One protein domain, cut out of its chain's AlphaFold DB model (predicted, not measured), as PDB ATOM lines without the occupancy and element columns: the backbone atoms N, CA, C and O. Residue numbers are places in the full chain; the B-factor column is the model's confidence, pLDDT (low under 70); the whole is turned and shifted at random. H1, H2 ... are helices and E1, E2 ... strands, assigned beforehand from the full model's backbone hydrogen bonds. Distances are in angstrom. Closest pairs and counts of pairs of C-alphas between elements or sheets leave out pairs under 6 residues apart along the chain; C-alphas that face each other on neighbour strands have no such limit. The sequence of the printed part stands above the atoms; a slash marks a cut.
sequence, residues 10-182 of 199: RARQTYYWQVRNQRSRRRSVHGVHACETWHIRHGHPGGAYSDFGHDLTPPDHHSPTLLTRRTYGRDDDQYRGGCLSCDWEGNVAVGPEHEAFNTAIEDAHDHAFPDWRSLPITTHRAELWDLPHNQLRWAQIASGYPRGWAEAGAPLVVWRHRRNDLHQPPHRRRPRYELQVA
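Overview. This is residues 10 to 182 of the 199 residues of an uncharacterized protein of Streptomyces sp. YIM 121038 (UniProt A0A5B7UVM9). This elongated model has little regular structure: H2 packs on hairpin E1-E2, E3 and E4 pair beyond, and H1 and H3 lie toward opposite ends. The printed part has 173 residues with three helices and four strands, in order H1 E1 E2 H2 H3 E3 E4; the class is mixed, with only 59 residues in named elements. It is compact, with a radius of gyration of the C-alphas of 17.0 A and spans of 56 by 35 by 26 A.

Along the chain. Find C-alpha 10 at (79.706, 91.745, 46.840), where H1, residues 10 to 22, begins. Next come E1, residues 64 to 70, E2, 77 to 83, and H2, 97 to 112, 22.4 A long. H3 is 135 to 142, E3 156 to 159, and E4 178 to 181, ending at (94.886, 70.791, 56.727).

Arrangement. In antiparallel E1 and E2, N 67 and O 80 are 2.9 A apart, within hydrogen-bond range. The closest C-alphas of E2 and H2, Arg 80 and Ala 104, are 4.2 A apart. H2 and E4 are near each other, with 7 pairs of C-alphas within 10 A. In parallel E3 and E4, N 158 and O 179 are 2.8 A apart. H1 and H3 touch no helix. In H1, H2 and H3 every O i to N i+4 pair is within range.

Size, cuts and confidence. The farthest C-alphas, Arg 27 and Leu 136, are 55.8 A apart. The printed part has no cut; the links are long but for E1 to E2. Residues 23 to 32, 53 to 57, 72 to 75 and 124 to 133 have pLDDT under 70.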
ATOM      1  N   ARG A  10      81.068  91.522  47.361       92.00
ATOM      2  CA  ARG A  10      79.706  91.745  46.840       92.00
ATOM      3  C   ARG A  10      79.664  92.810  45.744       92.00
ATOM      4  O   ARG A  10      79.008  92.608  44.716       92.00
ATOM      5  N   ALA A  11      80.381  93.918  45.924       90.88
ATOM      6  CA  ALA A  11      80.442  94.979  44.921       90.88
ATOM      7  C   ALA A  11      81.128  94.482  43.640       90.88
ATOM      8  O   ALA A  11      80.634  94.709  42.533       90.88
ATOM      9  N   ARG A  12      82.209  93.705  43.781       92.06
ATOM     10  CA  ARG A  12      82.902  93.068  42.653       92.06
ATOM     11  C   ARG A  12      82.034  92.053  41.925       92.06
ATOM     12  O   ARG A  12      81.983  92.081  40.699       92.06
ATOM     13  N   GLN A  13      81.283  91.225  42.651       92.38
ATOM     14  CA  GLN A  13      80.329  90.301  42.035       92.38
ATOM     15  C   GLN A  13      79.237  91.042  41.251       92.38
ATOM     16  O   GLN A  13      78.878  90.640  40.143       92.38
ATOM     17  N   THR A  14      78.732  92.148  41.797       88.81
ATOM     18  CA  THR A  14      77.746  93.001  41.121       88.81
ATOM     19  C   THR A  14      78.319  93.585  39.831       88.81
ATOM     20  O   THR A  14      77.696  93.488  38.772       88.81
ATOM     21  N   TYR A  15      79.537  94.126  39.887       88.38
ATOM     22  CA  TYR A  15      80.229  94.659  38.716       88.38
ATOM     23  C   TYR A  15      80.511  93.588  37.658       88.38
ATOM     24  O   TYR A  15      80.251  93.798  36.474       88.38
ATOM     25  N   TYR A  16      80.961  92.405  38.075       89.50
ATOM     26  CA  TYR A  16      81.139  91.258  37.192       89.50
ATOM     27  C   TYR A  16      79.859  90.930  36.419       89.50
ATOM     28  O   TYR A  16      79.903  90.741  35.201       89.50
ATOM     29  N   TRP A  17      78.704  90.918  37.094       87.81
ATOM     30  CA  TRP A  17      77.420  90.692  36.433       87.81
ATOM     31  C   TRP A  17      77.064  91.803  35.450       87.81
ATOM     32  O   TRP A  17      76.570  91.504  34.364       87.81
ATOM     33  N   GLN A  18      77.350  93.065  35.777       85.56
ATOM     34  CA  GLN A  18      77.158  94.181  34.847       85.56
ATOM     35  C   GLN A  18      78.005  93.993  33.583       85.56
ATOM     36  O   GLN A  18      77.463  94.036  32.480       85.56
ATOM     37  N   VAL A  19      79.301  93.700  33.722       84.19
ATOM     38  CA  VAL A  19      80.210  93.477  32.584       84.19
ATOM     39  C   VAL A  19      79.784  92.256  31.765       84.19
ATOM     40  O   VAL A  19      79.717  92.317  30.535       84.19
ATOM     41  N   ARG A  20      79.442  91.143  32.428       83.62
ATOM     42  CA  ARG A  20      79.001  89.901  31.777       83.62
ATOM     43  C   ARG A  20      77.681  90.073  31.021       83.62
ATOM     44  O   ARG A  20      77.568  89.564  29.908       83.62
ATOM     45  N   ASN A  21      76.717  90.806  31.580       80.81
ATOM     46  CA  ASN A  21      75.392  91.008  30.982       80.81
ATOM     47  C   ASN A  21      75.358  92.150  29.957       80.81
ATOM     48  O   ASN A  21      74.562  92.111  29.026       80.81
ATOM     49  N   GLN A  22      76.222  93.163  30.058       70.81
ATOM     50  CA  GLN A  22      76.363  94.170  28.995       70.81
ATOM     51  C   GLN A  22      76.932  93.558  27.709       70.81
ATOM     52  O   GLN A  22      76.592  93.990  26.606       70.81
ATOM     53  N   ARG A  23      77.721  92.490  27.851       54.56
ATOM     54  CA  ARG A  23      78.301  91.715  26.751       54.56
ATOM     55  C   ARG A  23      77.273  91.109  25.796       54.56
ATOM     56  O   ARG A  23      77.589  90.935  24.624       54.56
ATOM     57  N   SER A  24      76.060  90.814  26.264       51.53
ATOM     58  CA  SER A  24      74.977  90.311  25.409       51.53
ATOM     59  C   SER A  24      74.216  91.420  24.674       51.53
ATOM     60  O   SER A  24      73.406  91.110  23.806       51.53
ATOM     61  N   ARG A  25      74.471  92.704  24.975       51.59
ATOM     62  CA  ARG A  25      73.748  93.835  24.365       51.59
ATOM     63  C   ARG A  25      74.602  94.734  23.472       51.59
ATOM     64  O   ARG A  25      74.065  95.206  22.476       51.59
ATOM     65  N   ARG A  26      75.894  94.962  23.755       46.81
ATOM     66  CA  ARG A  26      76.848  95.686  22.878       46.81
ATOM     67  C   ARG A  26      78.294  95.265  23.191       46.81
ATOM     68  O   ARG A  26      78.589  94.879  24.319       46.81
ATOM     69  N   ARG A  27      79.198  95.355  22.200       47.00
ATOM     70  CA  ARG A  27      80.669  95.251  22.371       47.00
ATOM     71  C   ARG A  27      81.078  96.022  23.639       47.00
ATOM     72  O   ARG A  27      80.670  97.172  23.782       47.00
ATOM     73  N   SER A  28      81.804  95.376  24.560       52.81
ATOM     74  CA  SER A  28      82.112  95.932  25.884       52.81
ATOM     75  C   SER A  28      82.693  97.342  25.758       52.81
ATOM     76  O   SER A  28      83.688  97.551  25.070       52.81
ATOM     77  N   VAL A  29      82.070  98.309  26.439       50.72
ATOM     78  CA  VAL A  29      82.401  99.750  26.380       50.72
ATOM     79  C   VAL A  29      83.851 100.038  26.824       50.72
ATOM     80  O   VAL A  29      84.373 101.123  26.590       50.72
ATOM     81  N   HIS A  30      84.538  99.044  27.397       54.22
ATOM     82  CA  HIS A  30      85.887  99.167  27.949       54.22
ATOM     83  C   HIS A  30      86.880  98.091  27.482       54.22
ATOM     84  O   HIS A  30      87.998  98.063  27.981       54.22
ATOM     85  N   GLY A  31      86.502  97.166  26.589       62.50
ATOM     86  CA  GLY A  31      87.394  96.077  26.154       62.50
ATOM     87  C   GLY A  31      87.721  95.013  27.219       62.50
ATOM     88  O   GLY A  31      88.257  93.972  26.868       62.50
ATOM     89  N   VAL A  32      87.341  95.220  28.485       69.31
ATOM     90  CA  VAL A  32      87.586  94.282  29.596       69.31
ATOM     91  C   VAL A  32      86.701  93.041  29.462       69.31
ATOM     92  O   VAL A  32      85.477  93.141  29.310       69.31
ATOM     93  N   HIS A  33      87.309  91.858  29.519       77.56
ATOM     94  CA  HIS A  33      86.591  90.591  29.542       77.56
ATOM     95  C   HIS A  33      86.049  90.315  30.953       77.56
ATOM     96  O   HIS A  33      86.722  90.568  31.943       77.56
ATOM     97  N   ALA A  34      84.850  89.735  31.085       81.94
ATOM     98  CA  ALA A  34      84.257  89.484  32.408       81.94
ATOM     99  C   ALA A  34      85.167  88.642  33.329       81.94
ATOM    100  O   ALA A  34      85.263  88.920  34.519       81.94
ATOM    101  N   CYS A  35      85.890  87.655  32.786       81.62
ATOM    102  CA  CYS A  35      86.855  86.868  33.569       81.62
ATOM    103  C   CYS A  35      88.085  87.663  34.049       81.62
ATOM    104  O   CYS A  35      88.719  87.232  35.004       81.62
ATOM    105  N   GLU A  36      88.390  88.815  33.440       86.69
ATOM    106  CA  GLU A  36      89.447  89.746  33.873       86.69
ATOM    107  C   GLU A  36      88.978  90.694  34.977       86.69
ATOM    108  O   GLU A  36      89.752  91.496  35.499       86.69
ATOM    109  N   THR A  37      87.710  90.607  35.366       89.88
ATOM    110  CA  THR A  37      87.204  91.288  36.552       89.88
ATOM    111  C   THR A  37      87.215  90.322  37.725       89.88
ATOM    112  O   THR A  37      86.897  89.138  37.579       89.88
ATOM    113  N   TRP A  38      87.603  90.823  38.894       93.94
ATOM    114  CA  TRP A  38      87.455  90.072  40.132       93.94
ATOM    115  C   TRP A  38      85.984  89.739  40.361       93.94
ATOM    116  O   TRP A  38      85.128  90.618  40.280       93.94
ATOM    117  N   HIS A  39      85.708  88.478  40.656       94.06
ATOM    118  CA  HIS A  39      84.371  87.981  40.944       94.06
ATOM    119  C   HIS A  39      84.453  86.805  41.905       94.06
ATOM    120  O   HIS A  39      85.509  86.192  42.053       94.06
ATOM    121  N   ILE A  40      83.346  86.484  42.559       95.31
ATOM    122  CA  ILE A  40      83.265  85.318  43.427       95.31
ATOM    123  C   ILE A  40      83.323  84.056  42.560       95.31
ATOM    124  O   ILE A  40      82.582  83.918  41.580       95.31
ATOM    125  N   ARG A  41      84.223  83.130  42.912       94.31
ATOM    126  CA  ARG A  41      84.407  81.854  42.208       94.31
ATOM    127  C   ARG A  41      83.093  81.069  42.210       94.31
ATOM    128  O   ARG A  41      82.347  81.053  43.186       94.31
ATOM    129  N   HIS A  42      82.820  80.390  41.103       91.31
ATOM    130  CA  HIS A  42      81.642  79.537  40.972       91.31
ATOM    131  C   HIS A  42      81.571  78.505  42.114       91.31
ATOM    132  O   HIS A  42      82.583  77.900  42.459       91.31
ATOM    133  N   GLY A  43      80.379  78.313  42.683       90.88
ATOM    134  CA  GLY A  43      80.127  77.407  43.809       90.88
ATOM    135  C   GLY A  43      80.446  77.983  45.196       90.88
ATOM    136  O   GLY A  43      79.952  77.452  46.185       90.88
ATOM    137  N   HIS A  44      81.198  79.085  45.298       94.06
ATOM    138  CA  HIS A  44      81.485  79.733  46.585       94.06
ATOM    139  C   HIS A  44      80.334  80.655  47.023       94.06
ATOM    140  O   HIS A  44      79.632  81.177  46.155       94.06
ATOM    141  N   PRO A  45      80.135  80.884  48.336       92.88
ATOM    142  CA  PRO A  45      79.075  81.738  48.869       92.88
ATOM    143  C   PRO A  45      79.032  83.110  48.198       92.88
ATOM    144  O   PRO A  45      80.063  83.773  48.060       92.88
ATOM    145  N   GLY A  46      77.847  83.527  47.755       90.06
ATOM    146  CA  GLY A  46      77.647  84.761  46.982       90.06
ATOM    147  C   GLY A  46      77.997  84.669  45.487       90.06
ATOM    148  O   GLY A  46      77.709  85.599  44.732       90.06
ATOM    149  N   GLY A  47      78.586  83.560  45.034       89.25
ATOM    150  CA  GLY A  47      78.950  83.304  43.642       89.25
ATOM    151  C   GLY A  47      77.855  82.620  42.823       89.25
ATOM    152  O   GLY A  47      76.818  82.184  43.327       89.25
ATOM    153  N   ALA A  48      78.097  82.494  41.516       85.12
ATOM    154  CA  ALA A  48      77.221  81.728  40.631       85.12
ATOM    155  C   ALA A  48      77.186  80.244  41.036       85.12
ATOM    156  O   ALA A  48      78.219  79.676  41.389       85.12
ATOM    157  N   TYR A  49      76.013  79.610  40.925       81.75
ATOM    158  CA  TYR A  49      75.783  78.198  41.273       81.75
ATOM    159  C   TYR A  49      76.077  77.831  42.737       81.75
ATOM    160  O   TYR A  49      76.217  76.651  43.047       81.75
ATOM    161  N   SER A  50      76.176  78.816  43.635       82.00
ATOM    162  CA  SER A  50      76.204  78.535  45.066       82.00
ATOM    163  C   SER A  50      74.800  78.231  45.575       82.00
ATOM    164  O   SER A  50      73.842  78.932  45.243       82.00
ATOM    165  N   ASP A  51      74.697  77.205  46.412       77.69
ATOM    166  CA  ASP A  51      73.492  76.922  47.193       77.69
ATOM    167  C   ASP A  51      73.232  77.997  48.261       77.69
ATOM    168  O   ASP A  51      72.092  78.180  48.692       77.69
ATOM    169  N   PHE A  52      74.288  78.704  48.668       71.44
ATOM    170  CA  PHE A  52      74.274  79.818  49.606       71.44
ATOM    171  C   PHE A  52      74.496  81.089  48.788       71.44
ATOM    172  O   PHE A  52      75.628  81.489  48.509       71.44
ATOM    173  N   GLY A  53      73.387  81.624  48.274       60.34
ATOM    174  CA  GLY A  53      73.365  82.702  47.291       60.34
ATOM    175  C   GLY A  53      73.986  84.016  47.773       60.34
ATOM    176  O   GLY A  53      74.717  84.096  48.755       60.34
ATOM    177  N   HIS A  54      73.704  85.085  47.037       55.53
ATOM    178  CA  HIS A  54      74.025  86.440  47.466       55.53
ATOM    179  C   HIS A  54      72.808  86.972  48.220       55.53
ATOM    180  O   HIS A  54      71.877  87.489  47.605       55.53
ATOM    181  N   ASP A  55      72.770  86.812  49.539       57.81
ATOM    182  CA  ASP A  55      71.692  87.439  50.297       57.81
ATOM    183  C   ASP A  55      71.701  88.957  50.021       57.81
ATOM    184  O   ASP A  55      72.755  89.610  49.927       57.81
ATOM    185  N   LEU A  56      70.508  89.518  49.784       60.94
ATOM    186  CA  LEU A  56      70.345  90.955  49.524       60.94
ATOM    187  C   LEU A  56      70.824  91.770  50.731       60.94
ATOM    188  O   LEU A  56      71.416  92.840  50.572       60.94
ATOM    189  N   THR A  57      70.656  91.203  51.920       68.12
ATOM    190  CA  THR A  57      71.196  91.718  53.172       68.12
ATOM    191  C   THR A  57      72.498  90.983  53.487       68.12
ATOM    192  O   THR A  57      72.502  89.753  53.473       68.12
ATOM    193  N   PRO A  58      73.615  91.695  53.726       73.56
ATOM    194  CA  PRO A  58      74.836  91.045  54.178       73.56
ATOM    195  C   PRO A  58      74.604  90.345  55.529       73.56
ATOM    196  O   PRO A  58      73.823  90.854  56.335       73.56
ATOM    197  N   PRO A  59      75.266  89.207  55.790       77.94
ATOM    198  CA  PRO A  59      75.196  88.549  57.089       77.94
ATOM    199  C   PRO A  59      75.713  89.452  58.216       77.94
ATOM    200  O   PRO A  59      76.672  90.198  58.029       77.94
ATOM    201  N   ASP A  60      75.134  89.323  59.412       86.00
ATOM    202  CA  ASP A  60      75.540  90.101  60.597       86.00
ATOM    203  C   ASP A  60      76.905  89.670  61.179       86.00
ATOM    204  O   ASP A  60      77.434  90.295  62.095       86.00
ATOM    205  N   HIS A  61      77.485  88.586  60.659       89.56
ATOM    206  CA  HIS A  61      78.808  88.070  61.010       89.56
ATOM    207  C   HIS A  61      79.684  88.029  59.761       89.56
ATOM    208  O   HIS A  61      79.170  87.901  58.655       89.56
ATOM    209  N   HIS A  62      81.006  88.105  59.912       95.12
ATOM    210  CA  HIS A  62      81.919  87.947  58.782       95.12
ATOM    211  C   HIS A  62      81.742  86.570  58.133       95.12
ATOM    212  O   HIS A  62      81.907  85.545  58.789       95.12
ATOM    213  N   SER A  63      81.413  86.546  56.840       93.81
ATOM    214  CA  SER A  63      81.231  85.300  56.092       93.81
ATOM    215  C   SER A  63      82.275  85.190  54.975       93.81
ATOM    216  O   SER A  63      82.329  86.072  54.109       93.81
ATOM    217  N   PRO A  64      83.106  84.132  54.971       96.50
ATOM    218  CA  PRO A  64      84.203  83.992  54.025       96.50
ATOM    219  C   PRO A  64      83.698  83.631  52.624       96.50
ATOM    220  O   PRO A  64      82.739  82.877  52.450       96.50
ATOM    221  N   THR A  65      84.388  84.131  51.605       96.75
ATOM    222  CA  THR A  65      84.214  83.716  50.210       96.75
ATOM    223  C   THR A  65      85.540  83.782  49.449       96.75
ATOM    224  O   THR A  65      86.551  84.263  49.965       96.75
ATOM    225  N   LEU A  66      85.545  83.288  48.210       97.38
ATOM    226  CA  LEU A  66      86.718  83.265  47.339       97.38
ATOM    227  C   LEU A  66      86.498  84.144  46.115       97.38
ATOM    228  O   LEU A  66      85.592  83.892  45.319       97.38
ATOM    229  N   LEU A  67      87.388  85.112  45.911       97.06
ATOM    230  CA  LEU A  67      87.463  85.884  44.681       97.06
ATOM    231  C   LEU A  67      88.468  85.264  43.713       97.06
ATOM    232  O   LEU A  67      89.536  84.799  44.108       97.06
ATOM    233  N   THR A  68      88.136  85.306  42.428       95.88
ATOM    234  CA  THR A  68      88.988  84.850  41.333       95.88
ATOM    235  C   THR A  68      89.000  85.863  40.191       95.88
ATOM    236  O   THR A  68      88.044  86.620  39.985       95.88
ATOM    237  N   ARG A  69      90.100  85.879  39.446       92.75
ATOM    238  CA  ARG A  69      90.257  86.620  38.196       92.75
ATOM    239  C   ARG A  69      91.235  85.871  37.302       92.75
ATOM    240  O   ARG A  69      92.274  85.418  37.770       92.75
ATOM    241  N   ARG A  70      90.961  85.830  36.002       88.12
ATOM    242  CA  ARG A  70      91.920  85.389  34.988       88.12
ATOM    243  C   ARG A  70      92.610  86.593  34.359       88.12
ATOM    244  O   ARG A  70      91.963  87.597  34.089       88.12
ATOM    245  N   THR A  71      93.904  86.478  34.085       78.88
ATOM    246  CA  THR A  71      94.638  87.482  33.301       78.88
ATOM    247  C   THR A  71      94.884  86.926  31.904       78.88
ATOM    248  O   THR A  71      95.492  85.866  31.780       78.88
ATOM    249  N   TYR A  72      94.414  87.596  30.847       66.88
ATOM    250  CA  TYR A  72      94.698  87.144  29.480       66.88
ATOM    251  C   TYR A  72      96.206  87.114  29.204       66.88
ATOM    252  O   TYR A  72      96.938  88.026  29.587       66.88
ATOM    253  N   GLY A  73      96.666  86.058  28.530       62.50
ATOM    254  CA  GLY A  73      98.088  85.850  28.231       62.50
ATOM    255  C   GLY A  73      98.912  85.298  29.399       62.50
ATOM    256  O   GLY A  73     100.132  85.210  29.280       62.50
ATOM    257  N   ARG A  74      98.273  84.925  30.515       65.62
ATOM    258  CA  ARG A  74      98.870  84.112  31.579       65.62
ATOM    259  C   ARG A  74      98.037  82.855  31.790       65.62
ATOM    260  O   ARG A  74      96.810  82.915  31.708       65.62
ATOM    261  N   ASP A  75      98.711  81.755  32.099       64.75
ATOM    262  CA  ASP A  75      98.054  80.471  32.358       64.75
ATOM    263  C   ASP A  75      97.498  80.363  33.790       64.75
ATOM    264  O   ASP A  75      96.711  79.462  34.076       64.75
ATOM    265  N   ASP A  76      97.831  81.316  34.667       79.12
ATOM    266  CA  ASP A  76      97.469  81.258  36.082       79.12
ATOM    267  C   ASP A  76      96.255  82.139  36.415       79.12
ATOM    268  O   ASP A  76      96.247  83.363  36.213       79.12
ATOM    269  N   ASP A  77      95.229  81.507  36.986       89.00
ATOM    270  CA  ASP A  77      94.150  82.202  37.682       89.00
ATOM    271  C   ASP A  77      94.709  82.857  38.965       89.00
ATOM    272  O   ASP A  77      95.552  82.299  39.668       89.00
ATOM    273  N   GLN A  78      94.224  84.055  39.284       94.50
ATOM    274  CA  GLN A  78      94.538  84.761  40.523       94.50
ATOM    275  C   GLN A  78      93.408  84.571  41.523       94.50
ATOM    276  O   GLN A  78      92.229  84.598  41.149       94.50
ATOM    277  N   TYR A  79      93.771  84.446  42.794       96.31
ATOM    278  CA  TYR A  79      92.836  84.207  43.885       96.31
ATOM    279  C   TYR A  79      93.065  85.196  45.017       96.31
ATOM    280  O   TYR A  79      94.172  85.695  45.188       96.31
ATOM    281  N   ARG A  80      92.022  85.490  45.792       97.38
ATOM    282  CA  ARG A  80      92.150  86.130  47.108       97.38
ATOM    283  C   ARG A  80      90.896  85.926  47.940       97.38
ATOM    284  O   ARG A  80      89.806  85.744  47.390       97.38
ATOM    285  N   GLY A  81      91.065  85.969  49.255       98.12
ATOM    286  CA  GLY A  81      89.952  85.909  50.190       98.12
ATOM    287  C   GLY A  81      89.048  87.129  50.078       98.12
ATOM    288  O   GLY A  81      89.485  88.209  49.676       98.12
ATOM    289  N   GLY A  82      87.782  86.963  50.434       97.44
ATOM    290  CA  GLY A  82      86.845  88.070  50.570       97.44
ATOM    291  C   GLY A  82      85.861  87.829  51.703       97.44
ATOM    292  O   GLY A  82      85.625  86.688  52.101       97.44
ATOM    293  N   CYS A  83      85.272  88.914  52.192       96.31
ATOM    294  CA  CYS A  83      84.169  88.882  53.140       96.31
ATOM    295  C   CYS A  83      82.860  89.255  52.434       96.31
ATOM    296  O   CYS A  83      82.823  90.168  51.609       96.31
ATOM    297  N   LEU A  84      81.771  88.553  52.744       94.06
ATOM    298  CA  LEU A  84      80.436  88.932  52.268       94.06
ATOM    299  C   LEU A  84      79.786  90.024  53.127       94.06
ATOM    300  O   LEU A  84      78.786  90.604  52.711       94.06
ATOM    301  N   SER A  85      80.350  90.326  54.293       92.94
ATOM    302  CA  SER A  85      79.712  91.193  55.293       92.94
ATOM    303  C   SER A  85      80.375  92.567  55.405       92.94
ATOM    304  O   SER A  85      79.764  93.507  55.902       92.94
ATOM    305  N   CYS A  86      81.606  92.711  54.910       94.19
ATOM    306  CA  CYS A  86      82.331  93.978  54.830       94.19
ATOM    307  C   CYS A  86      83.226  94.018  53.580       94.19
ATOM    308  O   CYS A  86      83.293  93.051  52.820       94.19
ATOM    309  N   ASP A  87      83.952  95.121  53.386       95.62
ATOM    310  CA  ASP A  87      84.792  95.338  52.199       95.62
ATOM    311  C   ASP A  87      86.189  94.702  52.289       95.62
ATOM    312  O   ASP A  87      87.042  94.959  51.439       95.62
ATOM    313  N   TRP A  88      86.442  93.871  53.307       97.31
ATOM    314  CA  TRP A  88      87.728  93.200  53.475       97.31
ATOM    315  C   TRP A  88      88.007  92.209  52.336       97.31
ATOM    316  O   TRP A  88      87.145  91.423  51.922       97.31
ATOM    317  N   GLU A  89      89.251  92.234  51.860       98.00
ATOM    318  CA  GLU A  89      89.781  91.356  50.823       98.00
ATOM    319  C   GLU A  89      91.219  90.971  51.179       98.00
ATOM    320  O   GLU A  89      92.006  91.814  51.612       98.00
ATOM    321  N   GLY A  90      91.561  89.700  50.983       97.00
ATOM    322  CA  GLY A  90      92.901  89.180  51.229       97.00
ATOM    323  C   GLY A  90      93.913  89.595  50.158       97.00
ATOM    324  O   GLY A  90      93.579  90.210  49.135       97.00
ATOM    325  N   ASN A  91      95.165  89.198  50.378       96.75
ATOM    326  CA  ASN A  91      96.234  89.419  49.410       96.75
ATOM    327  C   ASN A  91      95.997  88.602  48.133       96.75
ATOM    328  O   ASN A  91      95.372  87.542  48.149       96.75
ATOM    329  N   VAL A  92      96.521  89.090  47.007       95.69
ATOM    330  CA  VAL A  92      96.459  88.351  45.741       95.69
ATOM    331  C   VAL A  92      97.417  87.164  45.804       95.69
ATOM    332  O   VAL A  92      98.633  87.339  45.795       95.69
ATOM    333  N   ALA A  93      96.855  85.962  45.813       94.50
ATOM    334  CA  ALA A  93      97.574  84.711  45.688       94.50
ATOM    335  C   ALA A  93      97.707  84.313  44.208       94.50
ATOM    336  O   ALA A  93      96.741  84.346  43.437       94.50
ATOM    337  N   VAL A  94      98.925  83.931  43.825       92.19
ATOM    338  CA  VAL A  94      99.304  83.454  42.487       92.19
ATOM    339  C   VAL A  94     100.178  82.212  42.619       92.19
ATOM    340  O   VAL A  94     100.870  82.055  43.622       92.19
ATOM    341  N   GLY A  95     100.164  81.345  41.609       88.94
ATOM    342  CA  GLY A  95     100.915  80.090  41.601       88.94
ATOM    343  C   GLY A  95     100.020  78.900  41.255       88.94
ATOM    344  O   GLY A  95      98.928  79.099  40.717       88.94
ATOM    345  N   PRO A  96     100.456  77.664  41.565       89.69
ATOM    346  CA  PRO A  96      99.655  76.470  41.323       89.69
ATOM    347  C   PRO A  96      98.256  76.615  41.924       89.69
ATOM    348  O   PRO A  96      98.133  77.017  43.082       89.69
ATOM    349  N   GLU A  97      97.216  76.246  41.163       88.75
ATOM    350  CA  GLU A  97      95.812  76.468  41.556       88.75
ATOM    351  C   GLU A  97      95.555  76.033  43.000       88.75
ATOM    352  O   GLU A  97      95.060  76.822  43.790       88.75
ATOM    353  N   HIS A  98      95.974  74.825  43.377       89.56
ATOM    354  CA  HIS A  98      95.756  74.296  44.722       89.56
ATOM    355  C   HIS A  98      96.400  75.105  45.855       89.56
ATOM    356  O   HIS A  98      95.827  75.171  46.937       89.56
ATOM    357  N   GLU A  99      97.556  75.731  45.631       92.81
ATOM    358  CA  GLU A  99      98.228  76.536  46.655       92.81
ATOM    359  C   GLU A  99      97.579  77.920  46.750       92.81
ATOM    360  O   GLU A  99      97.188  78.348  47.838       92.81
ATOM    361  N   ALA A 100      97.387  78.592  45.611       94.75
ATOM    362  CA  ALA A 100      96.821  79.939  45.572       94.75
ATOM    363  C   ALA A 100      95.339  79.966  45.993       94.75
ATOM    364  O   ALA A 100      94.921  80.841  46.751       94.75
ATOM    365  N   PHE A 101      94.559  78.976  45.552       95.12
ATOM    366  CA  PHE A 101      93.155  78.796  45.922       95.12
ATOM    367  C   PHE A 101      92.999  78.547  47.424       95.12
ATOM    368  O   PHE A 101      92.194  79.216  48.075       95.12
ATOM    369  N   ASN A 102      93.775  77.613  47.988       96.69
ATOM    370  CA  ASN A 102      93.675  77.290  49.410       96.69
ATOM    371  C   ASN A 102      94.129  78.470  50.277       96.69
ATOM    372  O   ASN A 102      93.410  78.829  51.203       96.69
ATOM    373  N   THR A 103      95.237  79.130  49.923       97.19
ATOM    374  CA  THR A 103      95.733  80.325  50.635       97.19
ATOM    375  C   THR A 103      94.666  81.417  50.701       97.19
ATOM    376  O   THR A 103      94.360  81.930  51.770       97.19
ATOM    377  N   ALA A 104      94.024  81.723  49.571       98.19
ATOM    378  CA  ALA A 104      92.973  82.732  49.509       98.19
ATOM    379  C   ALA A 104      91.757  82.403  50.397       98.19
ATOM    380  O   ALA A 104      91.164  83.293  51.004       98.19
ATOM    381  N   ILE A 105      91.368  81.130  50.473       98.06
ATOM    382  CA  ILE A 105      90.278  80.688  51.352       98.06
ATOM    383  C   ILE A 105      90.694  80.772  52.816       98.06
ATOM    384  O   ILE A 105      89.886  81.189  53.642       98.06
ATOM    385  N   GLU A 106      91.921  80.380  53.143       98.25
ATOM    386  CA  GLU A 106      92.446  80.457  54.503       98.25
ATOM    387  C   GLU A 106      92.513  81.902  54.999       98.25
ATOM    388  O   GLU A 106      92.019  82.160  56.091       98.25
ATOM    389  N   ASP A 107      92.974  82.847  54.173       98.31
ATOM    390  CA  ASP A 107      92.929  84.285  54.477       98.31
ATOM    391  C   ASP A 107      91.498  84.733  54.824       98.31
ATOM    392  O   ASP A 107      91.272  85.459  55.794       98.31
ATOM    393  N   ALA A 108      90.499  84.297  54.041       98.31
ATOM    394  CA  ALA A 108      89.101  84.649  54.298       98.31
ATOM    395  C   ALA A 108      88.591  84.087  55.632       98.31
ATOM    396  O   ALA A 108      87.805  84.742  56.316       98.31
ATOM    397  N   HIS A 109      89.044  82.893  56.012       98.31
ATOM    398  CA  HIS A 109      88.704  82.296  57.299       98.31
ATOM    399  C   HIS A 109      89.478  82.927  58.454       98.31
ATOM    400  O   HIS A 109      88.912  83.045  59.532       98.31
ATOM    401  N   ASP A 110      90.701  83.404  58.240       98.19
ATOM    402  CA  ASP A 110      91.451  84.168  59.241       98.19
ATOM    403  C   ASP A 110      90.759  85.488  59.574       98.19
ATOM    404  O   ASP A 110      90.729  85.905  60.731       98.19
ATOM    405  N   HIS A 111      90.134  86.109  58.574       98.00
ATOM    406  CA  HIS A 111      89.291  87.279  58.779       98.00
ATOM    407  C   HIS A 111      87.960  86.948  59.474       98.00
ATOM    408  O   HIS A 111      87.547  87.668  60.382       98.00
ATOM    409  N   ALA A 112      87.268  85.885  59.047       96.88
ATOM    410  CA  ALA A 112      85.920  85.573  59.531       96.88
ATOM    411  C   ALA A 112      85.882  84.844  60.885       96.88
ATOM    412  O   ALA A 112      84.973  85.057  61.686       96.88
ATOM    413  N   PHE A 113      86.870  83.991  61.134       97.06
ATOM    414  CA  PHE A 113      86.976  83.100  62.284       97.06
ATOM    415  C   PHE A 113      88.432  83.081  62.780       97.06
ATOM    416  O   PHE A 113      89.157  82.112  62.526       97.06
ATOM    417  N   PRO A 114      88.888  84.144  63.468       96.00
ATOM    418  CA  PRO A 114      90.256  84.220  63.974       96.00
ATOM    419  C   PRO A 114      90.537  83.034  64.897       96.00
ATOM    420  O   PRO A 114      89.809  82.851  65.863       96.00
ATOM    421  N   ASP A 115      91.564  82.239  64.592       95.25
ATOM    422  CA  ASP A 115      91.905  80.959  65.246       95.25
ATOM    423  C   ASP A 115      91.123  79.720  64.776       95.25
ATOM    424  O   ASP A 115      91.173  78.672  65.417       95.25
ATOM    425  N   TRP A 116      90.481  79.737  63.601       97.00
ATOM    426  CA  TRP A 116      89.854  78.522  63.048       97.00
ATOM    427  C   TRP A 116      90.810  77.316  62.958       97.00
ATOM    428  O   TRP A 116      90.369  76.168  63.008       97.00
ATOM    429  N   ARG A 117      92.125  77.553  62.873       95.56
ATOM    430  CA  ARG A 117      93.156  76.504  62.855       95.56
ATOM    431  C   ARG A 117      93.243  75.704  64.158       95.56
ATOM    432  O   ARG A 117      93.772  74.596  64.130       95.56
ATOM    433  N   SER A 118      92.737  76.230  65.275       94.69
ATOM    434  CA  SER A 118      92.654  75.502  66.546       94.69
ATOM    435  C   SER A 118      91.343  74.734  66.719       94.69
ATOM    436  O   SER A 118      91.154  74.093  67.753       94.69
ATOM    437  N   LEU A 119      90.423  74.793  65.748       94.88
ATOM    438  CA  LEU A 119      89.194  74.008  65.805       94.88
ATOM    439  C   LEU A 119      89.502  72.501  65.779       94.88
ATOM    440  O   LEU A 119      90.502  72.076  65.190       94.88
ATOM    441  N   PRO A 120      88.630  71.666  66.372       92.44
ATOM    442  CA  PRO A 120      88.795  70.219  66.344       92.44
ATOM    443  C   PRO A 120      88.944  69.681  64.915       92.44
ATOM    444  O   PRO A 120      88.049  69.839  64.081       92.44
ATOM    445  N   ILE A 121      90.062  69.001  64.646       91.00
ATOM    446  CA  ILE A 121      90.321  68.372  63.348       91.00
ATOM    447  C   ILE A 121      89.619  67.018  63.302       91.00
ATOM    448  O   ILE A 121      89.883  66.141  64.127       91.00
ATOM    449  N   THR A 122      88.766  66.806  62.304       83.94
ATOM    450  CA  THR A 122      88.101  65.519  62.089       83.94
ATOM    451  C   THR A 122      88.753  64.734  60.948       83.94
ATOM    452  O   THR A 122      89.149  65.272  59.917       83.94
ATOM    453  N   THR A 123      88.874  63.418  61.101       72.06
ATOM    454  CA  THR A 123      89.384  62.506  60.057       72.06
ATOM    455  C   THR A 123      88.346  62.213  58.970       72.06
ATOM    456  O   THR A 123      88.565  61.376  58.094       72.06
ATOM    457  N   HIS A 124      87.185  62.861  59.042       57.00
ATOM    458  CA  HIS A 124      85.960  62.315  58.497       57.00
ATOM    459  C   HIS A 124      85.529  62.952  57.178       57.00
ATOM    460  O   HIS A 124      84.642  63.791  57.147       57.00
ATOM    461  N   ARG A 125      86.140  62.533  56.063       53.94
ATOM    462  CA  ARG A 125      85.688  62.948  54.720       53.94
ATOM    463  C   ARG A 125      84.531  62.084  54.178       53.94
ATOM    464  O   ARG A 125      83.779  62.532  53.309       53.94
ATOM    465  N   ALA A 126      84.379  60.863  54.703       45.16
ATOM    466  CA  ALA A 126      83.499  59.820  54.163       45.16
ATOM    467  C   ALA A 126      82.038  59.856  54.674       45.16
ATOM    468  O   ALA A 126      81.139  59.544  53.907       45.16
ATOM    469  N   GLU A 127      81.778  60.315  55.901       51.38
ATOM    470  CA  GLU A 127      80.438  60.451  56.525       51.38
ATOM    471  C   GLU A 127      80.012  61.926  56.586       51.38
ATOM    472  O   GLU A 127      79.013  62.275  57.206       51.38
ATOM    473  N   LEU A 128      80.733  62.834  55.922       51.19
ATOM    474  CA  LEU A 128      80.314  64.236  55.839       51.19
ATOM    475  C   LEU A 128      78.959  64.413  55.138       51.19
ATOM    476  O   LEU A 128      78.261  65.390  55.389       51.19
ATOM    477  N   TRP A 129      78.567  63.448  54.299       49.91
ATOM    478  CA  TRP A 129      77.224  63.370  53.717       49.91
ATOM    479  C   TRP A 129      76.137  62.975  54.737       49.91
ATOM    480  O   TRP A 129      74.964  63.251  54.493       49.91
ATOM    481  N   ASP A 130      76.528  62.409  55.883       55.62
ATOM    482  CA  ASP A 130      75.651  61.959  56.970       55.62
ATOM    483  C   ASP A 130      75.647  62.899  58.180       55.62
ATOM    484  O   ASP A 130      74.832  62.707  59.075       55.62
ATOM    485  N   LEU A 131      76.476  63.952  58.233       56.69
ATOM    486  CA  LEU A 131      76.410  64.928  59.335       56.69
ATOM    487  C   LEU A 131      75.019  65.559  59.540       56.69
ATOM    488  O   LEU A 131      74.648  65.739  60.700       56.69
ATOM    489  N   PRO A 132      74.208  65.837  58.494       54.66
ATOM    490  CA  PRO A 132      72.822  66.262  58.697       54.66
ATOM    491  C   PRO A 132      71.964  65.214  59.431       54.66
ATOM    492  O   PRO A 132      71.016  65.576  60.122       54.66
ATOM    493  N   HIS A 133      72.307  63.929  59.305       56.22
ATOM    494  CA  HIS A 133      71.600  62.789  59.898       56.22
ATOM    495  C   HIS A 133      72.230  62.324  61.221       56.22
ATOM    496  O   HIS A 133      71.581  61.636  62.007       56.22
ATOM    497  N   ASN A 134      73.470  62.730  61.511       72.12
ATOM    498  CA  ASN A 134      74.206  62.387  62.722       72.12
ATOM    499  C   ASN A 134      74.393  63.620  63.621       72.12
ATOM    500  O   ASN A 134      75.506  64.101  63.857       72.12
ATOM    501  N   GLN A 135      73.268  64.126  64.130       74.88
ATOM    502  CA  GLN A 135      73.215  65.286  65.027       74.88
ATOM    503  C   GLN A 135      74.101  65.118  66.266       74.88
ATOM    504  O   GLN A 135      74.734  66.079  66.700       74.88
ATOM    505  N   LEU A 136      74.194  63.899  66.810       79.88
ATOM    506  CA  LEU A 136      75.040  63.605  67.966       79.88
ATOM    507  C   LEU A 136      76.519  63.837  67.646       79.88
ATOM    508  O   LEU A 136      77.226  64.489  68.411       79.88
ATOM    509  N   ARG A 137      76.987  63.345  66.497       79.44
ATOM    510  CA  ARG A 137      78.369  63.547  66.058       79.44
ATOM    511  C   ARG A 137      78.670  65.014  65.782       79.44
ATOM    512  O   ARG A 137      79.744  65.492  66.138       79.44
ATOM    513  N   TRP A 138      77.730  65.737  65.173       82.31
ATOM    514  CA  TRP A 138      77.879  67.179  65.007       82.31
ATOM    515  C   TRP A 138      77.998  67.885  66.362       82.31
ATOM    516  O   TRP A 138      78.932  68.658  66.549       82.31
ATOM    517  N   ALA A 139      77.132  67.566  67.328       84.69
ATOM    518  CA  ALA A 139      77.200  68.130  68.675       84.69
ATOM    519  C   ALA A 139      78.544  67.835  69.365       84.69
ATOM    520  O   ALA A 139      79.105  68.714  70.013       84.69
ATOM    521  N   GLN A 140      79.105  66.636  69.172       86.88
ATOM    522  CA  GLN A 140      80.434  66.288  69.688       86.88
ATOM    523  C   GLN A 140      81.532  67.180  69.094       86.88
ATOM    524  O   GLN A 140      82.359  67.696  69.838       86.88
ATOM    525  N   ILE A 141      81.520  67.408  67.778       88.00
ATOM    526  CA  ILE A 141      82.508  68.271  67.106       88.00
ATOM    527  C   ILE A 141      82.322  69.732  67.535       88.00
ATOM    528  O   ILE A 141      83.281  70.387  67.939       88.00
ATOM    529  N   ALA A 142      81.084  70.227  67.481       88.62
ATOM    530  CA  ALA A 142      80.737  71.608  67.791       88.62
ATOM    531  C   ALA A 142      80.956  71.964  69.269       88.62
ATOM    532  O   ALA A 142      81.129  73.136  69.586       88.62
ATOM    533  N   SER A 143      81.014  70.979  70.175       91.06
ATOM    534  CA  SER A 143      81.350  71.228  71.584       91.06
ATOM    535  C   SER A 143      82.760  71.802  71.779       91.06
ATOM    536  O   SER A 143      83.009  72.473  72.777       91.06
ATOM    537  N   GLY A 144      83.666  71.590  70.817       92.50
ATOM    538  CA  GLY A 144      84.998  72.197  70.801       92.50
ATOM    539  C   GLY A 144      85.073  73.552  70.092       92.50
ATOM    540  O   GLY A 144      86.174  74.062  69.904       92.50
ATOM    541  N   TYR A 145      83.948  74.115  69.640       94.56
ATOM    542  CA  TYR A 145      83.934  75.409  68.956       94.56
ATOM    543  C   TYR A 145      83.778  76.536  69.983       94.56
ATOM    544  O   TYR A 145      83.067  76.368  70.979       94.56
ATOM    545  N   PRO A 146      84.367  77.718  69.735       96.00
ATOM    546  CA  PRO A 146      84.011  78.904  70.494       96.00
ATOM    547  C   PRO A 146      82.507  79.201  70.384       96.00
ATOM    548  O   PRO A 146      81.844  78.874  69.394       96.00
ATOM    549  N   ARG A 147      81.944  79.832  71.415       94.31
ATOM    550  CA  ARG A 147      80.504  80.119  71.477       94.31
ATOM    551  C   ARG A 147      80.050  80.936  70.260       94.31
ATOM    552  O   ARG A 147      80.656  81.956  69.946       94.31
ATOM    553  N   GLY A 148      78.959  80.517  69.617       91.31
ATOM    554  CA  GLY A 148      78.358  81.223  68.477       91.31
ATOM    555  C   GLY A 148      78.997  80.908  67.121       91.31
ATOM    556  O   GLY A 148      78.438  81.256  66.084       91.31
ATOM    557  N   TRP A 149      80.158  80.248  67.095       94.62
ATOM    558  CA  TRP A 149      80.873  79.961  65.851       94.62
ATOM    559  C   TRP A 149      80.179  78.901  65.007       94.62
ATOM    560  O   TRP A 149      80.123  79.006  63.781       94.62
ATOM    561  N   ALA A 150      79.631  77.877  65.658       89.81
ATOM    562  CA  ALA A 150      78.840  76.863  64.982       89.81
ATOM    563  C   ALA A 150      77.658  77.521  64.251       89.81
ATOM    564  O   ALA A 150      77.451  77.278  63.065       89.81
ATOM    565  N   GLU A 151      76.922  78.405  64.908       87.75
ATOM    566  CA  GLU A 151      75.765  79.102  64.348       87.75
ATOM    567  C   GLU A 151      76.167  80.081  63.238       87.75
ATOM    568  O   GLU A 151      75.500  80.141  62.209       87.75
ATOM    569  N   ALA A 152      77.302  80.767  63.400       89.25
ATOM    570  CA  ALA A 152      77.873  81.672  62.403       89.25
ATOM    571  C   ALA A 152      78.487  80.959  61.180       89.25
ATOM    572  O   ALA A 152      79.013  81.609  60.286       89.25
ATOM    573  N   GLY A 153      78.448  79.625  61.114       89.62
ATOM    574  CA  GLY A 153      78.929  78.894  59.939       89.62
ATOM    575  C   GLY A 153      80.439  78.633  59.912       89.62
ATOM    576  O   GLY A 153      80.987  78.433  58.830       89.62
ATOM    577  N   ALA A 154      81.103  78.582  61.076       93.56
ATOM    578  CA  ALA A 154      82.521  78.231  61.183       93.56
ATOM    579  C   ALA A 154      82.868  76.937  60.418       93.56
ATOM    580  O   ALA A 154      82.022  76.027  60.332       93.56
ATOM    581  N   PRO A 155      84.092  76.855  59.859       95.00
ATOM    582  CA  PRO A 155      84.491  75.767  58.984       95.00
ATOM    583  C   PRO A 155      84.658  74.460  59.750       95.00
ATOM    584  O   PRO A 155      84.985  74.440  60.934       95.00
ATOM    585  N   LEU A 156      84.533  73.353  59.027       92.62
ATOM    586  CA  LEU A 156      85.014  72.065  59.484       92.62
ATOM    587  C   LEU A 156      86.469  71.880  59.061       92.62
ATOM    588  O   LEU A 156      86.780  71.938  57.873       92.62
ATOM    589  N   VAL A 157      87.344  71.591  60.018       93.94
ATOM    590  CA  VAL A 157      88.755  71.313  59.739       93.94
ATOM    591  C   VAL A 157      88.960  69.809  59.596       93.94
ATOM    592  O   VAL A 157      88.577  69.032  60.473       93.94
ATOM    593  N   VAL A 158      89.559  69.384  58.486       91.06
ATOM    594  CA  VAL A 158      89.773  67.973  58.157       91.06
ATOM    595  C   VAL A 158      91.204  67.709  57.716       91.06
ATOM    596  O   VAL A 158      91.862  68.572  57.144       91.06
ATOM    597  N   TRP A 159      91.698  66.491  57.926       90.69
ATOM    598  CA  TRP A 159      92.999  66.111  57.374       90.69
ATOM    599  C   TRP A 159      92.940  65.964  55.852       90.69
ATOM    600  O   TRP A 159      92.157  65.166  55.335       90.69
ATOM    601  N   ARG A 160      93.854  66.641  55.149       88.00
ATOM    602  CA  ARG A 160      94.053  66.456  53.710       88.00
ATOM    603  C   ARG A 160      94.463  65.016  53.406       88.00
ATOM    604  O   ARG A 160      95.329  64.452  54.085       88.00
ATOM    605  N   HIS A 161      93.894  64.435  52.353       83.69
ATOM    606  CA  HIS A 161      94.278  63.106  51.879       83.69
ATOM    607  C   HIS A 161      95.449  63.202  50.900       83.69
ATOM    608  O   HIS A 161      96.370  62.385  50.924       83.69
ATOM    609  N   ARG A 162      95.405  64.182  49.998       85.94
ATOM    610  CA  ARG A 162      96.451  64.456  49.009       85.94
ATOM    611  C   ARG A 162      97.014  65.850  49.238       85.94
ATOM    612  O   ARG A 162      96.343  66.725  49.775       85.94
ATOM    613  N   ARG A 163      98.260  66.066  48.807       85.06
ATOM    614  CA  ARG A 163      98.924  67.376  48.915       85.06
ATOM    615  C   ARG A 163      98.126  68.490  48.226       85.06
ATOM    616  O   ARG A 163      98.108  69.600  48.742       85.06
ATOM    617  N   ASN A 164      97.450  68.161  47.127       90.31
ATOM    618  CA  ASN A 164      96.760  69.117  46.261       90.31
ATOM    619  C   ASN A 164      95.233  69.089  46.458       90.31
ATOM    620  O   ASN A 164      94.501  69.518  45.570       90.31
ATOM    621  N   ASP A 165      94.743  68.527  47.568       91.75
ATOM    622  CA  ASP A 165      93.315  68.592  47.881       91.75
ATOM    623  C   ASP A 165      92.903  70.053  48.114       91.75
ATOM    624  O   ASP A 165      93.537  70.779  48.882       91.75
ATOM    625  N   LEU A 166      91.828  70.467  47.447       94.06
ATOM    626  CA  LEU A 166      91.248  71.795  47.611       94.06
ATOM    627  C   LEU A 166      90.318  71.834  48.823       94.06
ATOM    628  O   LEU A 166      89.571  70.877  49.073       94.06
ATOM    629  N   HIS A 167      90.289  72.977  49.500       95.12
ATOM    630  CA  HIS A 167      89.199  73.330  50.411       95.12
ATOM    631  C   HIS A 167      87.859  73.277  49.668       95.12
ATOM    632  O   HIS A 167      87.782  73.628  48.489       95.12
ATOM    633  N   GLN A 168      86.800  72.812  50.329       92.25
ATOM    634  CA  GLN A 168      85.488  72.661  49.690       92.25
ATOM    635  C   GLN A 168      84.530  73.755  50.165       92.25
ATOM    636  O   GLN A 168      84.402  73.945  51.378       92.25
ATOM    637  N   PRO A 169      83.849  74.469  49.248       92.88
ATOM    638  CA  PRO A 169      82.823  75.426  49.624       92.88
ATOM    639  C   PRO A 169      81.587  74.729  50.209       92.88
ATOM    640  O   PRO A 169      81.334  73.555  49.913       92.88
ATOM    641  N   PRO A 170      80.792  75.448  51.015       88.94
ATOM    642  CA  PRO A 170      79.544  74.923  51.537       88.94
ATOM    643  C   PRO A 170      78.533  74.679  50.406       88.94
ATOM    644  O   PRO A 170      78.443  75.442  49.444       88.94
ATOM    645  N   HIS A 171      77.719  73.638  50.553       84.75
ATOM    646  CA  HIS A 171      76.541  73.367  49.719       84.75
ATOM    647  C   HIS A 171      75.414  72.748  50.570       84.75
ATOM    648  O   HIS A 171      75.620  72.427  51.737       84.75
ATOM    649  N   ARG A 172      74.203  72.543  50.041       77.69
ATOM    650  CA  ARG A 172      73.014  72.149  50.838       77.69
ATOM    651  C   ARG A 172      73.194  70.920  51.730       77.69
ATOM    652  O   ARG A 172      72.574  70.832  52.781       77.69
ATOM    653  N   ARG A 173      74.018  69.958  51.310       74.75
ATOM    654  CA  ARG A 173      74.289  68.732  52.085       74.75
ATOM    655  C   ARG A 173      75.491  68.870  53.028       74.75
ATOM    656  O   ARG A 173      75.705  67.991  53.850       74.75
ATOM    657  N   ARG A 174      76.270  69.944  52.892       77.50
ATOM    658  CA  ARG A 174      77.453  70.278  53.695       77.50
ATOM    659  C   ARG A 174      77.462  71.794  53.923       77.50
ATOM    660  O   ARG A 174      78.108  72.516  53.167       77.50
ATOM    661  N   PRO A 175      76.719  72.309  54.915       81.19
ATOM    662  CA  PRO A 175      76.442  73.743  55.039       81.19
ATOM    663  C   PRO A 175      77.630  74.576  55.557       81.19
ATOM    664  O   PRO A 175      77.435  75.683  56.046       81.19
ATOM    665  N   ARG A 176      78.857  74.046  55.504       89.00
ATOM    666  CA  ARG A 176      80.078  74.666  56.032       89.00
ATOM    667  C   ARG A 176      81.223  74.446  55.062       89.00
ATOM    668  O   ARG A 176      81.241  73.437  54.356       89.00
ATOM    669  N   TYR A 177      82.186  75.360  55.073       93.19
ATOM    670  CA  TYR A 177      83.472  75.108  54.438       93.19
ATOM    671  C   TYR A 177      84.135  73.873  55.049       93.19
ATOM    672  O   TYR A 177      84.107  73.685  56.264       93.19
ATOM    673  N   GLU A 178      84.753  73.053  54.206       93.31
ATOM    674  CA  GLU A 178      85.640  71.970  54.628       93.31
ATOM    675  C   GLU A 178      87.079  72.388  54.324       93.31
ATOM    676  O   GLU A 178      87.477  72.458  53.157       93.31
ATOM    677  N   LEU A 179      87.843  72.687  55.374       95.25
ATOM    678  CA  LEU A 179      89.226  73.136  55.280       95.25
ATOM    679  C   LEU A 179      90.183  71.960  55.486       95.25
ATOM    680  O   LEU A 179      90.243  71.357  56.555       95.25
ATOM    681  N   GLN A 180      90.923  71.632  54.433       92.81
ATOM    682  CA  GLN A 180      91.876  70.534  54.335       92.81
ATOM    683  C   GLN A 180      93.244  70.950  54.893       92.81
ATOM    684  O   GLN A 180      94.024  71.626  54.225       92.81
ATOM    685  N   VAL A 181      93.590  70.498  56.094       92.19
ATOM    686  CA  VAL A 181      94.886  70.791  56.727       92.19
ATOM    687  C   VAL A 181      95.879  69.646  56.568       92.19
ATOM    688  O   VAL A 181      95.522  68.471  56.453       92.19
ATOM    689  N   ALA A 182      97.170  69.976  56.541       89.50
ATOM    690  CA  ALA A 182      98.229  68.992  56.375       89.50
ATOM    691  C   ALA A 182      98.267  67.997  57.538       89.50
ATOM    692  O   ALA A 182      98.481  68.391  58.678       89.50
TER     693      ALA A 182